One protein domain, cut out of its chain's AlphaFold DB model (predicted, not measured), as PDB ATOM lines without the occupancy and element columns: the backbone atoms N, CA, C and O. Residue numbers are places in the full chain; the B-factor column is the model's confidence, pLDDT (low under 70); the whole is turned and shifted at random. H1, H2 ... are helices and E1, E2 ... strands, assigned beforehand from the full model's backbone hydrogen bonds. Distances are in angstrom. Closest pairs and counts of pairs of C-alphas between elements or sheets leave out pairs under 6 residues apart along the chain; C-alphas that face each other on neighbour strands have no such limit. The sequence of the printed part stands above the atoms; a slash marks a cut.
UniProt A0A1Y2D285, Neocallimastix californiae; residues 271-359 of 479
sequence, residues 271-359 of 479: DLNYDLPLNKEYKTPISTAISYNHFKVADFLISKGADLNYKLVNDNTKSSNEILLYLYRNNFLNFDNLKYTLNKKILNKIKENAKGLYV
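Overview. This is residues 271 to 359 of the 479 residues of a protein of Neocallimastix californiae (UniProt A0A1Y2D285). Two small strand hairpins, E1 with E2 and E3 with E4, lie side by side at one end of the domain, and H2 and the long helix H4 lie toward the other end, with H1 and H3 between. H1 and H2 form a helical hairpin; H4 meets H1 with its first part, and its far end sticks out at residues 350 to 352, after which the last residues fold back. The printed part has 89 residues, with four named helices and four named strands in the order E1, E2, H1, H2, E3, E4, H3, H4; each sheet has two antiparallel strands, and the class is mixed, helices and strands. The whole is compact, with a radius of gyration of the C-alphas of 12.5 A and spans of 35 by 27 by 26 A.

Arrangement. E1, residues 276 to 278, and E2, residues 281 to 283, form an antiparallel hairpin, with N 276 and O 283 3.0 A apart, within hydrogen-bond range. E3, residues 312 to 314, and E4, residues 319 to 321, form another, with N 321 and O 312 at 2.9 A. The closest C-alphas of E2 and E3, Tyr 282 and Leu 312, are 6.1 A apart. H1, residues 285 to 291, touches H2, residues 295 to 303, at a shallow tilt of 25 degrees, opposite ways; their closest C-alphas, Ala 289 and Ala 298, are 5.4 A apart. H4, residues 335 to 352, only just touches H1, with 3 pairs of C-alphas within 8 A and with residues 337 to 341 alone; the closest are Ile 290 and Asn 337, 6.0 A. H3, residues 323 to 329, is close to H4 but not clearly touching, the closest C-alphas being Leu 324 and Leu 338 at 7.0 A. E1 and E4 are apart. In H1, H2, H3 and H4 every O i to N i+4 pair is within hydrogen-bond range.

Along the chain. E1 begins at C-alpha 276, (-38.845, 26.618, 24.362); E1 is 5.6 A long, E2 6.1 A, and E3 and E4 6.6 A each. H1 measures 10.0 A, H2 12.2 A and H3 9.9 A. H4 measures 25.8 A, from C-alpha 335 at (-25.365, 38.069, 5.888) to C-alpha 352 at (-23.419, 12.367, 5.348).

Size, cuts and confidence. The two C-alphas farthest apart, those of Asn 279 and Asn 353, are 37.4 A apart. The printed part has no cut and no long link. Residues 350 to 355, of which 350 to 352 belong to H4, stand free. The mean pLDDT of the printed part is 86.6; residues 315 to 318 and 352 to 358 are under 70.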
ATOM      1  N   ASP A 271     -30.537  16.325  25.969       94.56
ATOM      2  CA  ASP A 271     -29.826  16.669  24.742       94.56
ATOM      3  C   ASP A 271     -29.864  18.197  24.527       94.56
ATOM      4  O   ASP A 271     -30.408  18.940  25.343       94.56
ATOM      5  N   LEU A 272     -29.252  18.675  23.439       96.12
ATOM      6  CA  LEU A 272     -29.235  20.095  23.049       96.12
ATOM      7  C   LEU A 272     -30.247  20.418  21.931       96.12
ATOM      8  O   LEU A 272     -30.148  21.459  21.279       96.12
ATOM      9  N   ASN A 273     -31.185  19.503  21.682       94.75
ATOM     10  CA  ASN A 273     -32.152  19.511  20.589       94.75
ATOM     11  C   ASN A 273     -33.563  19.711  21.142       94.75
ATOM     12  O   ASN A 273     -34.458  18.902  20.915       94.75
ATOM     13  N   TYR A 274     -33.746  20.808  21.866       91.94
ATOM     14  CA  TYR A 274     -35.020  21.198  22.448       91.94
ATOM     15  C   TYR A 274     -35.348  22.644  22.076       91.94
ATOM     16  O   TYR A 274     -34.449  23.455  21.825       91.94
ATOM     17  N   ASP A 275     -36.639  22.961  22.028       89.69
ATOM     18  CA  ASP A 275     -37.153  24.306  21.823       89.69
ATOM     19  C   ASP A 275     -38.099  24.739  22.942       89.69
ATOM     20  O   ASP A 275     -38.899  23.953  23.442       89.69
ATOM     21  N   LEU A 276     -38.001  26.011  23.332       87.88
ATOM     22  CA  LEU A 276     -38.845  26.618  24.362       87.88
ATOM     23  C   LEU A 276     -39.495  27.900  23.835       87.88
ATOM     24  O   LEU A 276     -38.817  28.656  23.131       87.88
ATOM     25  N   PRO A 277     -40.773  28.176  24.171       84.50
ATOM     26  CA  PRO A 277     -41.517  29.357  23.726       84.50
ATOM     27  C   PRO A 277     -41.136  30.635  24.502       84.50
ATOM     28  O   PRO A 277     -42.006  31.383  24.957       84.50
ATOM     29  N   LEU A 278     -39.840  30.913  24.628       79.31
ATOM     30  CA  LEU A 278     -39.311  32.061  25.360       79.31
ATOM     31  C   LEU A 278     -39.792  33.370  24.719       79.31
ATOM     32  O   LEU A 278     -39.535  33.637  23.544       79.31
ATOM     33  N   ASN A 279     -40.501  34.205  25.483       74.75
ATOM     34  CA  ASN A 279     -41.049  35.479  25.001       74.75
ATOM     35  C   ASN A 279     -41.915  35.349  23.730       74.75
ATOM     36  O   ASN A 279     -41.910  36.235  22.874       74.75
ATOM     37  N   LYS A 280     -42.702  34.265  23.619       76.06
ATOM     38  CA  LYS A 280     -43.553  33.926  22.451       76.06
ATOM     39  C   LYS A 280     -42.775  33.509  21.197       76.06
ATOM     40  O   LYS A 280     -43.379  33.354  20.131       76.06
ATOM     41  N   GLU A 281     -41.472  33.285  21.315       79.12
ATOM     42  CA  GLU A 281     -40.620  32.785  20.246       79.12
ATOM     43  C   GLU A 281     -40.071  31.418  20.632       79.12
ATOM     44  O   GLU A 281     -39.469  31.252  21.684       79.12
ATOM     45  N   TYR A 282     -40.257  30.426  19.764       86.38
ATOM     46  CA  TYR A 282     -39.619  29.130  19.959       86.38
ATOM     47  C   TYR A 282     -38.151  29.250  19.581       86.38
ATOM     48  O   TYR A 282     -37.852  29.543  18.421       86.38
ATOM     49  N   LYS A 283     -37.262  29.038  20.551       90.06
ATOM     50  CA  LYS A 283     -35.807  29.083  20.375       90.06
ATOM     51  C   LYS A 283     -35.195  27.764  20.821       90.06
ATOM     52  O   LYS A 283     -35.686  27.145  21.753       90.06
ATOM     53  N   THR A 284     -34.117  27.365  20.159       93.94
ATOM     54  CA  THR A 284     -33.216  26.270  20.556       93.94
ATOM     55  C   THR A 284     -31.844  26.837  20.913       93.94
ATOM     56  O   THR A 284     -31.495  27.898  20.374       93.94
ATOM     57  N   PRO A 285     -30.997  26.125  21.686       96.69
ATOM     58  CA  PRO A 285     -29.655  26.610  22.016       96.69
ATOM     59  C   PRO A 285     -28.836  26.994  20.772       96.69
ATOM     60  O   PRO A 285     -28.223  28.061  20.716       96.69
ATOM     61  N   ILE A 286     -28.887  26.168  19.717       96.88
ATOM     62  CA  ILE A 286     -28.171  26.440  18.462       96.88
ATOM     63  C   ILE A 286     -28.771  27.613  17.676       96.88
ATOM     64  O   ILE A 286     -28.023  28.394  17.086       96.88
ATOM     65  N   SER A 287     -30.099  27.776  17.678       95.69
ATOM     66  CA  SER A 287     -30.731  28.924  17.019       95.69
ATOM     67  C   SER A 287     -30.387  30.232  17.722       95.69
ATOM     68  O   SER A 287     -30.108  31.211  17.038       95.69
ATOM     69  N   THR A 288     -30.303  30.226  19.056       96.69
ATOM     70  CA  THR A 288     -29.902  31.387  19.854       96.69
ATOM     71  C   THR A 288     -28.460  31.773  19.539       96.69
ATOM     72  O   THR A 288     -28.201  32.923  19.190       96.69
ATOM     73  N   ALA A 289     -27.530  30.811  19.523       98.19
ATOM     74  CA  ALA A 289     -26.133  31.087  19.175       98.19
ATOM     75  C   ALA A 289     -25.990  31.707  17.773       98.19
ATOM     76  O   ALA A 289     -25.184  32.611  17.561       98.19
ATOM     77  N   ILE A 290     -26.784  31.243  16.806       97.81
ATOM     78  CA  ILE A 290     -26.743  31.739  15.424       97.81
ATOM     79  C   ILE A 290     -27.450  33.098  15.281       97.81
ATOM     80  O   ILE A 290     -26.961  33.940  14.526       97.81
ATOM     81  N   SER A 291     -28.545  33.344  16.011       96.81
ATOM     82  CA  SER A 291     -29.210  34.655  16.068       96.81
ATOM     83  C   SER A 291     -28.250  35.763  16.498       96.81
ATOM     84  O   SER A 291     -28.256  36.835  15.900       96.81
ATOM     85  N   TYR A 292     -27.390  35.472  17.477       96.94
ATOM     86  CA  TYR A 292     -26.411  36.410  18.031       96.94
ATOM     87  C   TYR A 292     -25.028  36.337  17.361       96.94
ATOM     88  O   TYR A 292     -24.075  36.953  17.825       96.94
ATOM     89  N   ASN A 293     -24.889  35.613  16.241       97.94
ATOM     90  CA  ASN A 293     -23.617  35.419  15.526       97.94
ATOM     91  C   ASN A 293     -22.479  34.825  16.393       97.94
ATOM     92  O   ASN A 293     -21.300  34.933  16.045       97.94
ATOM     93  N   HIS A 294     -22.800  34.136  17.491       98.00
ATOM     94  CA  HIS A 294     -21.845  33.448  18.361       98.00
ATOM     95  C   HIS A 294     -21.391  32.123  17.721       98.00
ATOM     96  O   HIS A 294     -21.607  31.028  18.240       98.00
ATOM     97  N   PHE A 295     -20.746  32.198  16.552       98.12
ATOM     98  CA  PHE A 295     -20.421  31.032  15.718       98.12
ATOM     99  C   PHE A 295     -19.484  30.022  16.390       98.12
ATOM    100  O   PHE A 295     -19.566  28.830  16.096       98.12
ATOM    101  N   LYS A 296     -18.611  30.470  17.303       98.19
ATOM    102  CA  LYS A 296     -17.769  29.570  18.110       98.19
ATOM    103  C   LYS A 296     -18.610  28.738  19.077       98.19
ATOM    104  O   LYS A 296     -18.390  27.535  19.178       98.19
ATOM    105  N   VAL A 297     -19.592  29.366  19.723       98.50
ATOM    106  CA  VAL A 297     -20.559  28.683  20.590       98.50
ATOM    107  C   VAL A 297     -21.425  27.739  19.758       98.50
ATOM    108  O   VAL A 297     -21.592  26.589  20.138       98.50
ATOM    109  N   ALA A 298     -21.895  28.157  18.579       98.31
ATOM    110  CA  ALA A 298     -22.643  27.279  17.676       98.31
ATOM    111  C   ALA A 298     -21.822  26.041  17.252       98.31
ATOM    112  O   ALA A 298     -22.323  24.919  17.313       98.31
ATOM    113  N   ASP A 299     -20.545  26.215  16.895       97.81
ATOM    114  CA  ASP A 299     -19.633  25.104  16.584       97.81
ATOM    115  C   ASP A 299     -19.428  24.169  17.778       97.81
ATOM    116  O   ASP A 299     -19.430  22.945  17.618       97.81
ATOM    117  N   PHE A 300     -19.288  24.742  18.970       98.12
ATOM    118  CA  PHE A 300     -19.187  23.999  20.216       98.12
ATOM    119  C   PHE A 300     -20.465  23.191  20.509       98.12
ATOM    120  O   PHE A 300     -20.368  21.988  20.749       98.12
ATOM    121  N   LEU A 301     -21.656  23.783  20.386       98.06
ATOM    122  CA  LEU A 301     -22.940  23.089  20.555       98.06
ATOM    123  C   LEU A 301     -23.100  21.938  19.550       98.06
ATOM    124  O   LEU A 301     -23.471  20.831  19.937       98.06
ATOM    125  N   ILE A 302     -22.747  22.154  18.276       95.94
ATOM    126  CA  ILE A 302     -22.747  21.091  17.253       95.94
ATOM    127  C   ILE A 302     -21.808  19.952  17.666       95.94
ATOM    128  O   ILE A 302     -22.163  18.780  17.544       95.94
ATOM    129  N   SER A 303     -20.620  20.272  18.192       95.38
ATOM    130  CA  SER A 303     -19.668  19.259  18.675       95.38
ATOM    131  C   SER A 303     -20.195  18.442  19.860       95.38
ATOM    132  O   SER A 303     -19.751  17.313  20.069       95.38
ATOM    133  N   LYS A 304     -21.169  18.988  20.599       95.81
ATOM    134  CA  LYS A 304     -21.881  18.334  21.703       95.81
ATOM    135  C   LYS A 304     -23.180  17.640  21.269       95.81
ATOM    136  O   LYS A 304     -23.861  17.075  22.115       95.81
ATOM    137  N   GLY A 305     -23.505  17.627  19.972       93.62
ATOM    138  CA  GLY A 305     -24.653  16.897  19.422       93.62
ATOM    139  C   GLY A 305     -25.883  17.747  19.088       93.62
ATOM    140  O   GLY A 305     -26.932  17.179  18.779       93.62
ATOM    141  N   ALA A 306     -25.778  19.080  19.117       95.56
ATOM    142  CA  ALA A 306     -26.852  19.947  18.636       95.56
ATOM    143  C   ALA A 306     -27.040  19.817  17.109       95.56
ATOM    144  O   ALA A 306     -26.087  19.936  16.331       95.56
ATOM    145  N   ASP A 307     -28.279  19.610  16.673       91.81
ATOM    146  CA  ASP A 307     -28.684  19.472  15.280       91.81
ATOM    147  C   ASP A 307     -29.063  20.836  14.690       91.81
ATOM    148  O   ASP A 307     -30.082  21.444  15.018       91.81
ATOM    149  N   LEU A 308     -28.258  21.298  13.731       91.06
ATOM    150  CA  LEU A 308     -28.509  22.524  12.968       91.06
ATOM    151  C   LEU A 308     -29.830  22.489  12.175       91.06
ATOM    152  O   LEU A 308     -30.351  23.539  11.789       91.06
ATOM    153  N   ASN A 309     -30.353  21.297  11.886       87.19
ATOM    154  CA  ASN A 309     -31.615  21.098  11.179       87.19
ATOM    155  C   ASN A 309     -32.793  20.815  12.118       87.19
ATOM    156  O   ASN A 309     -33.885  20.520  11.614       87.19
ATOM    157  N   TYR A 310     -32.601  20.934  13.437       88.62
ATOM    158  CA  TYR A 310     -33.686  20.806  14.396       88.62
ATOM    159  C   TYR A 310     -34.821  21.771  14.037       88.62
ATOM    160  O   TYR A 310     -34.615  22.941  13.697       88.62
ATOM    161  N   LYS A 311     -36.042  21.242  14.038       84.69
ATOM    162  CA  LYS A 311     -37.235  21.960  13.596       84.69
ATOM    163  C   LYS A 311     -37.822  22.729  14.770       84.69
ATOM    164  O   LYS A 311     -38.274  22.106  15.716       84.69
ATOM    165  N   LEU A 312     -37.891  24.053  14.654       84.75
ATOM    166  CA  LEU A 312     -38.523  24.913  15.658       84.75
ATOM    167  C   LEU A 312     -40.041  24.837  15.475       84.75
ATOM    168  O   LEU A 312     -40.548  25.317  14.450       84.75
ATOM    169  N   VAL A 313     -40.749  24.183  16.395       78.81
ATOM    170  CA  VAL A 313     -42.185  23.901  16.274       78.81
ATOM    171  C   VAL A 313     -42.965  24.971  17.013       78.81
ATOM    172  O   VAL A 313     -42.891  25.085  18.220       78.81
ATOM    173  N   ASN A 314     -43.772  25.746  16.291       71.38
ATOM    174  CA  ASN A 314     -44.720  26.640  16.941       71.38
ATOM    175  C   ASN A 314     -46.044  25.899  17.162       71.38
ATOM    176  O   ASN A 314     -46.770  25.640  16.194       71.38
ATOM    177  N   ASP A 315     -46.363  25.574  18.418       69.38
ATOM    178  CA  ASP A 315     -47.567  24.805  18.765       69.38
ATOM    179  C   ASP A 315     -48.855  25.524  18.361       69.38
ATOM    180  O   ASP A 315     -49.810  24.888  17.904       69.38
ATOM    181  N   ASN A 316     -48.865  26.861  18.432       68.50
ATOM    182  CA  ASN A 316     -50.033  27.666  18.074       68.50
ATOM    183  C   ASN A 316     -50.368  27.552  16.582       68.50
ATOM    184  O   ASN A 316     -51.538  27.527  16.201       68.50
ATOM    185  N   THR A 317     -49.351  27.476  15.719       68.69
ATOM    186  CA  THR A 317     -49.534  27.403  14.261       68.69
ATOM    187  C   THR A 317     -49.372  25.995  13.696       68.69
ATOM    188  O   THR A 317     -49.596  25.801  12.499       68.69
ATOM    189  N   LYS A 318     -48.959  25.021  14.523       68.44
ATOM    190  CA  LYS A 318     -48.542  23.664  14.121       68.44
ATOM    191  C   LYS A 318     -47.563  23.668  12.945       68.44
ATOM    192  O   LYS A 318     -47.573  22.767  12.103       68.44
ATOM    193  N   SER A 319     -46.749  24.716  12.843       70.50
ATOM    194  CA  SER A 319     -45.793  24.889  11.755       70.50
ATOM    195  C   SER A 319     -44.378  24.797  12.302       70.50
ATOM    196  O   SER A 319     -44.059  25.366  13.343       70.50
ATOM    197  N   SER A 320     -43.532  24.056  11.590       70.31
ATOM    198  CA  SER A 320     -42.111  23.961  11.896       70.31
ATOM    199  C   SER A 320     -41.317  24.896  10.996       70.31
ATOM    200  O   SER A 320     -41.464  24.822   9.769       70.31
ATOM    201  N   ASN A 321     -40.441  25.710  11.574       78.50
ATOM    202  CA  ASN A 321     -39.510  26.537  10.814       78.50
ATOM    203  C   ASN A 321     -38.117  25.911  10.824       78.50
ATOM    204  O   ASN A 321     -37.651  25.411  11.845       78.50
ATOM    205  N   GLU A 322     -37.447  25.950   9.673       85.56
ATOM    206  CA  GLU A 322     -35.999  25.755   9.629       85.56
ATOM    207  C   GLU A 322     -35.292  27.042  10.061       85.56
ATOM    208  O   GLU A 322     -35.859  28.133   9.945       85.56
ATOM    209  N   ILE A 323     -34.059  26.905  10.542       90.31
ATOM    210  CA  ILE A 323     -33.336  27.982  11.219       90.31
ATOM    211  C   ILE A 323     -33.254  29.286  10.412       90.31
ATOM    212  O   ILE A 323     -33.477  30.345  10.983       90.31
ATOM    213  N   LEU A 324     -33.038  29.260   9.088       92.19
ATOM    214  CA  LEU A 324     -32.938  30.505   8.308       92.19
ATOM    215  C   LEU A 324     -34.287  31.225   8.189       92.19
ATOM    216  O   LEU A 324     -34.344  32.452   8.242       92.19
ATOM    217  N   LEU A 325     -35.388  30.477   8.058       88.88
ATOM    218  CA  LEU A 325     -36.731  31.054   8.068       88.88
ATOM    219  C   LEU A 325     -37.104  31.600   9.453       88.88
ATOM    220  O   LEU A 325     -37.782  32.625   9.524       88.88
ATOM    221  N   TYR A 326     -36.670  30.937  10.528       90.31
ATOM    222  CA  TYR A 326     -36.798  31.447  11.896       90.31
ATOM    223  C   TYR A 326     -36.049  32.774  12.062       90.31
ATOM    224  O   TYR A 326     -36.669  33.772  12.425       90.31
ATOM    225  N   LEU A 327     -34.764  32.817  11.688       93.12
ATOM    226  CA  LEU A 327     -33.949  34.031  11.753       93.12
ATOM    227  C   LEU A 327     -34.600  35.173  10.965       93.12
ATOM    228  O   LEU A 327     -34.667  36.295  11.451       93.12
ATOM    229  N   TYR A 328     -35.132  34.889   9.772       92.31
ATOM    230  CA  TYR A 328     -35.815  35.896   8.959       92.31
ATOM    231  C   TYR A 328     -37.079  36.433   9.641       92.31
ATOM    232  O   TYR A 328     -37.300  37.638   9.670       92.31
ATOM    233  N   ARG A 329     -37.933  35.551  10.176       88.69
ATOM    234  CA  ARG A 329     -39.225  35.949  10.765       88.69
ATOM    235  C   ARG A 329     -39.079  36.774  12.038       88.69
ATOM    236  O   ARG A 329     -39.939  37.612  12.284       88.69
ATOM    237  N   ASN A 330     -38.007  36.545  12.789       89.12
ATOM    238  CA  ASN A 330     -37.710  37.258  14.029       89.12
ATOM    239  C   ASN A 330     -36.655  38.363  13.829       89.12
ATOM    240  O   ASN A 330     -36.088  38.854  14.794       89.12
ATOM    241  N   ASN A 331     -36.382  38.766  12.580       92.81
ATOM    242  CA  ASN A 331     -35.438  39.836  12.228       92.81
ATOM    243  C   ASN A 331     -33.994  39.631  12.736       92.81
ATOM    244  O   ASN A 331     -33.246  40.595  12.878       92.81
ATOM    245  N   PHE A 332     -33.578  38.385  12.967       94.75
ATOM    246  CA  PHE A 332     -32.196  38.029  13.303       94.75
ATOM    247  C   PHE A 332     -31.342  37.710  12.067       94.75
ATOM    248  O   PHE A 332     -30.115  37.673  12.161       94.75
ATOM    249  N   LEU A 333     -31.956  37.430  10.910       96.31
ATOM    250  CA  LEU A 333     -31.213  37.043   9.708       96.31
ATOM    251  C   LEU A 333     -30.333  38.199   9.221       96.31
ATOM    252  O   LEU A 333     -30.822  39.284   8.925       96.31
ATOM    253  N   ASN A 334     -29.043  37.922   9.080       96.69
ATOM    254  CA  ASN A 334     -28.058  38.818   8.498       96.69
ATOM    255  C   ASN A 334     -27.124  38.024   7.569       96.69
ATOM    256  O   ASN A 334     -27.204  36.797   7.462       96.69
ATOM    257  N   PHE A 335     -26.236  38.722   6.863       96.44
ATOM    258  CA  PHE A 335     -25.365  38.069   5.888       96.44
ATOM    259  C   PHE A 335     -24.392  37.062   6.531       96.44
ATOM    260  O   PHE A 335     -24.140  35.997   5.961       96.44
ATOM    261  N   ASP A 336     -23.891  37.353   7.733       97.69
ATOM    262  CA  ASP A 336     -22.922  36.507   8.429       97.69
ATOM    263  C   ASP A 336     -23.549  35.198   8.911       97.69
ATOM    264  O   ASP A 336     -23.021  34.121   8.610       97.69
ATOM    265  N   ASN A 337     -24.701  35.248   9.592       97.31
ATOM    266  CA  ASN A 337     -25.365  34.022  10.038       97.31
ATOM    267  C   ASN A 337     -25.963  33.212   8.884       97.31
ATOM    268  O   ASN A 337     -25.933  31.978   8.942       97.31
ATOM    269  N   LEU A 338     -26.396  33.856   7.795       96.00
ATOM    270  CA  LEU A 338     -26.761  33.170   6.557       96.00
ATOM    271  C   LEU A 338     -25.569  32.385   5.998       96.00
ATOM    272  O   LEU A 338     -25.675  31.182   5.732       96.00
ATOM    273  N   LYS A 339     -24.424  33.056   5.842       96.12
ATOM    274  CA  LYS A 339     -23.189  32.467   5.316       96.12
ATOM    275  C   LYS A 339     -22.705  31.314   6.182       96.12
ATOM    276  O   LYS A 339     -22.422  30.235   5.657       96.12
ATOM    277  N   TYR A 340     -22.629  31.515   7.494       96.56
ATOM    278  CA  TYR A 340     -22.248  30.475   8.445       96.56
ATOM    279  C   TYR A 340     -23.163  29.248   8.318       96.56
ATOM    280  O   TYR A 340     -22.683  28.136   8.073       96.56
ATOM    281  N   THR A 341     -24.480  29.459   8.383       94.25
ATOM    282  CA  THR A 341     -25.474  28.379   8.358       94.25
ATOM    283  C   THR A 341     -25.417  27.582   7.057       94.25
ATOM    284  O   THR A 341     -25.395  26.350   7.085       94.25
ATOM    285  N   LEU A 342     -25.362  28.251   5.899       91.75
ATOM    286  CA  LEU A 342     -25.304  27.566   4.605       91.75
ATOM    287  C   LEU A 342     -24.010  26.768   4.433       91.75
ATOM    288  O   LEU A 342     -24.064  25.620   3.990       91.75
ATOM    289  N   ASN A 343     -22.866  27.328   4.835       91.56
ATOM    290  CA  ASN A 343     -21.590  26.617   4.773       91.56
ATOM    291  C   ASN A 343     -21.597  25.367   5.661       91.56
ATOM    292  O   ASN A 343     -21.160  24.303   5.218       91.56
ATOM    293  N   LYS A 344     -22.145  25.451   6.880       91.00
ATOM    294  CA  LYS A 344     -22.280  24.286   7.769       91.00
ATOM    295  C   LYS A 344     -23.215  23.227   7.192       91.00
ATOM    296  O   LYS A 344     -22.839  22.056   7.152       91.00
ATOM    297  N   LYS A 345     -24.374  23.621   6.653       87.12
ATOM    298  CA  LYS A 345     -25.293  22.684   5.983       87.12
ATOM    299  C   LYS A 345     -24.632  21.990   4.779       87.12
ATOM    300  O   LYS A 345     -24.819  20.788   4.593       87.12
ATOM    301  N   ILE A 346     -23.830  22.703   3.981       85.31
ATOM    302  CA  ILE A 346     -23.068  22.114   2.864       85.31
ATOM    303  C   ILE A 346     -22.033  21.106   3.368       85.31
ATOM    304  O   ILE A 346     -21.960  19.996   2.843       85.31
ATOM    305  N   LEU A 347     -21.251  21.472   4.386       79.56
ATOM    306  CA  LEU A 347     -20.233  20.595   4.965       79.56
ATOM    307  C   LEU A 347     -20.851  19.310   5.534       79.56
ATOM    308  O   LEU A 347     -20.336  18.227   5.261       79.56
ATOM    309  N   ASN A 348     -21.967  19.409   6.262       75.94
ATOM    310  CA  ASN A 348     -22.674  18.239   6.796       75.94
ATOM    311  C   ASN A 348     -23.199  17.344   5.666       75.94
ATOM    312  O   ASN A 348     -22.977  16.137   5.684       75.94
ATOM    313  N   LYS A 349     -23.775  17.933   4.609       76.62
ATOM    314  CA  LYS A 349     -24.215  17.182   3.426       76.62
ATOM    315  C   LYS A 349     -23.081  16.394   2.764       76.62
ATOM    316  O   LYS A 349     -23.299  15.252   2.364       76.62
ATOM    317  N   ILE A 350     -21.894  16.993   2.626       73.19
ATOM    318  CA  ILE A 350     -20.719  16.315   2.054       73.19
ATOM    319  C   ILE A 350     -20.313  15.118   2.925       73.19
ATOM    320  O   ILE A 350     -19.965  14.072   2.385       73.19
ATOM    321  N   LYS A 351     -20.378  15.250   4.256       70.44
ATOM    322  CA  LYS A 351     -20.034  14.170   5.194       70.44
ATOM    323  C   LYS A 351     -21.048  13.024   5.189       70.44
ATOM    324  O   LYS A 351     -20.651  11.868   5.271       70.44
ATOM    325  N   GLU A 352     -22.338  13.333   5.099       68.75
ATOM    326  CA  GLU A 352     -23.419  12.367   5.348       68.75
ATOM    327  C   GLU A 352     -24.006  11.732   4.075       68.75
ATOM    328  O   GLU A 352     -24.906  10.899   4.167       68.75
ATOM    329  N   ASN A 353     -23.549  12.118   2.872       62.31
ATOM    330  CA  ASN A 353     -24.178  11.737   1.592       62.31
ATOM    331  C   ASN A 353     -25.708  11.982   1.570       62.31
ATOM    332  O   ASN A 353     -26.454  11.345   0.819       62.31
ATOM    333  N   ALA A 354     -26.189  12.914   2.397       57.78
ATOM    334  CA  ALA A 354     -27.604  13.163   2.607       57.78
ATOM    335  C   ALA A 354     -28.236  13.901   1.413       57.78
ATOM    336  O   ALA A 354     -27.640  14.781   0.777       57.78
ATOM    337  N   LYS A 355     -29.493  13.563   1.098       49.91
ATOM    338  CA  LYS A 355     -30.295  14.311   0.120       49.91
ATOM    339  C   LYS A 355     -30.877  15.569   0.771       49.91
ATOM    340  O   LYS A 355     -31.397  15.506   1.874       49.91
ATOM    341  N   GLY A 356     -30.878  16.673   0.019       52.88
ATOM    342  CA  GLY A 356     -31.694  17.859   0.312       52.88
ATOM    343  C   GLY A 356     -31.002  18.943   1.138       52.88
ATOM    344  O   GLY A 356     -31.282  19.111   2.316       52.88
ATOM    345  N   LEU A 357     -30.166  19.756   0.488       60.84
ATOM    346  CA  LEU A 357     -29.845  21.086   1.008       60.84
ATOM    347  C   LEU A 357     -31.047  21.975   0.682       60.84
ATOM    348  O   LEU A 357     -31.214  22.363  -0.474       60.84
ATOM    349  N   TYR A 358     -31.934  22.197   1.651       66.00
ATOM    350  CA  TYR A 358     -33.185  22.910   1.406       66.00
ATOM    351  C   TYR A 358     -33.203  24.256   2.125       66.00
ATOM    352  O   TYR A 358     -33.090  24.331   3.347       66.00
ATOM    353  N   VAL A 359     -33.373  25.313   1.335       75.94
ATOM    354  CA  VAL A 359     -33.867  26.610   1.794       75.94
ATOM    355  C   VAL A 359     -35.308  26.716   1.330       75.94
ATOM    356  O   VAL A 359     -35.625  26.381   0.187       75.94
TER     357      VAL A 359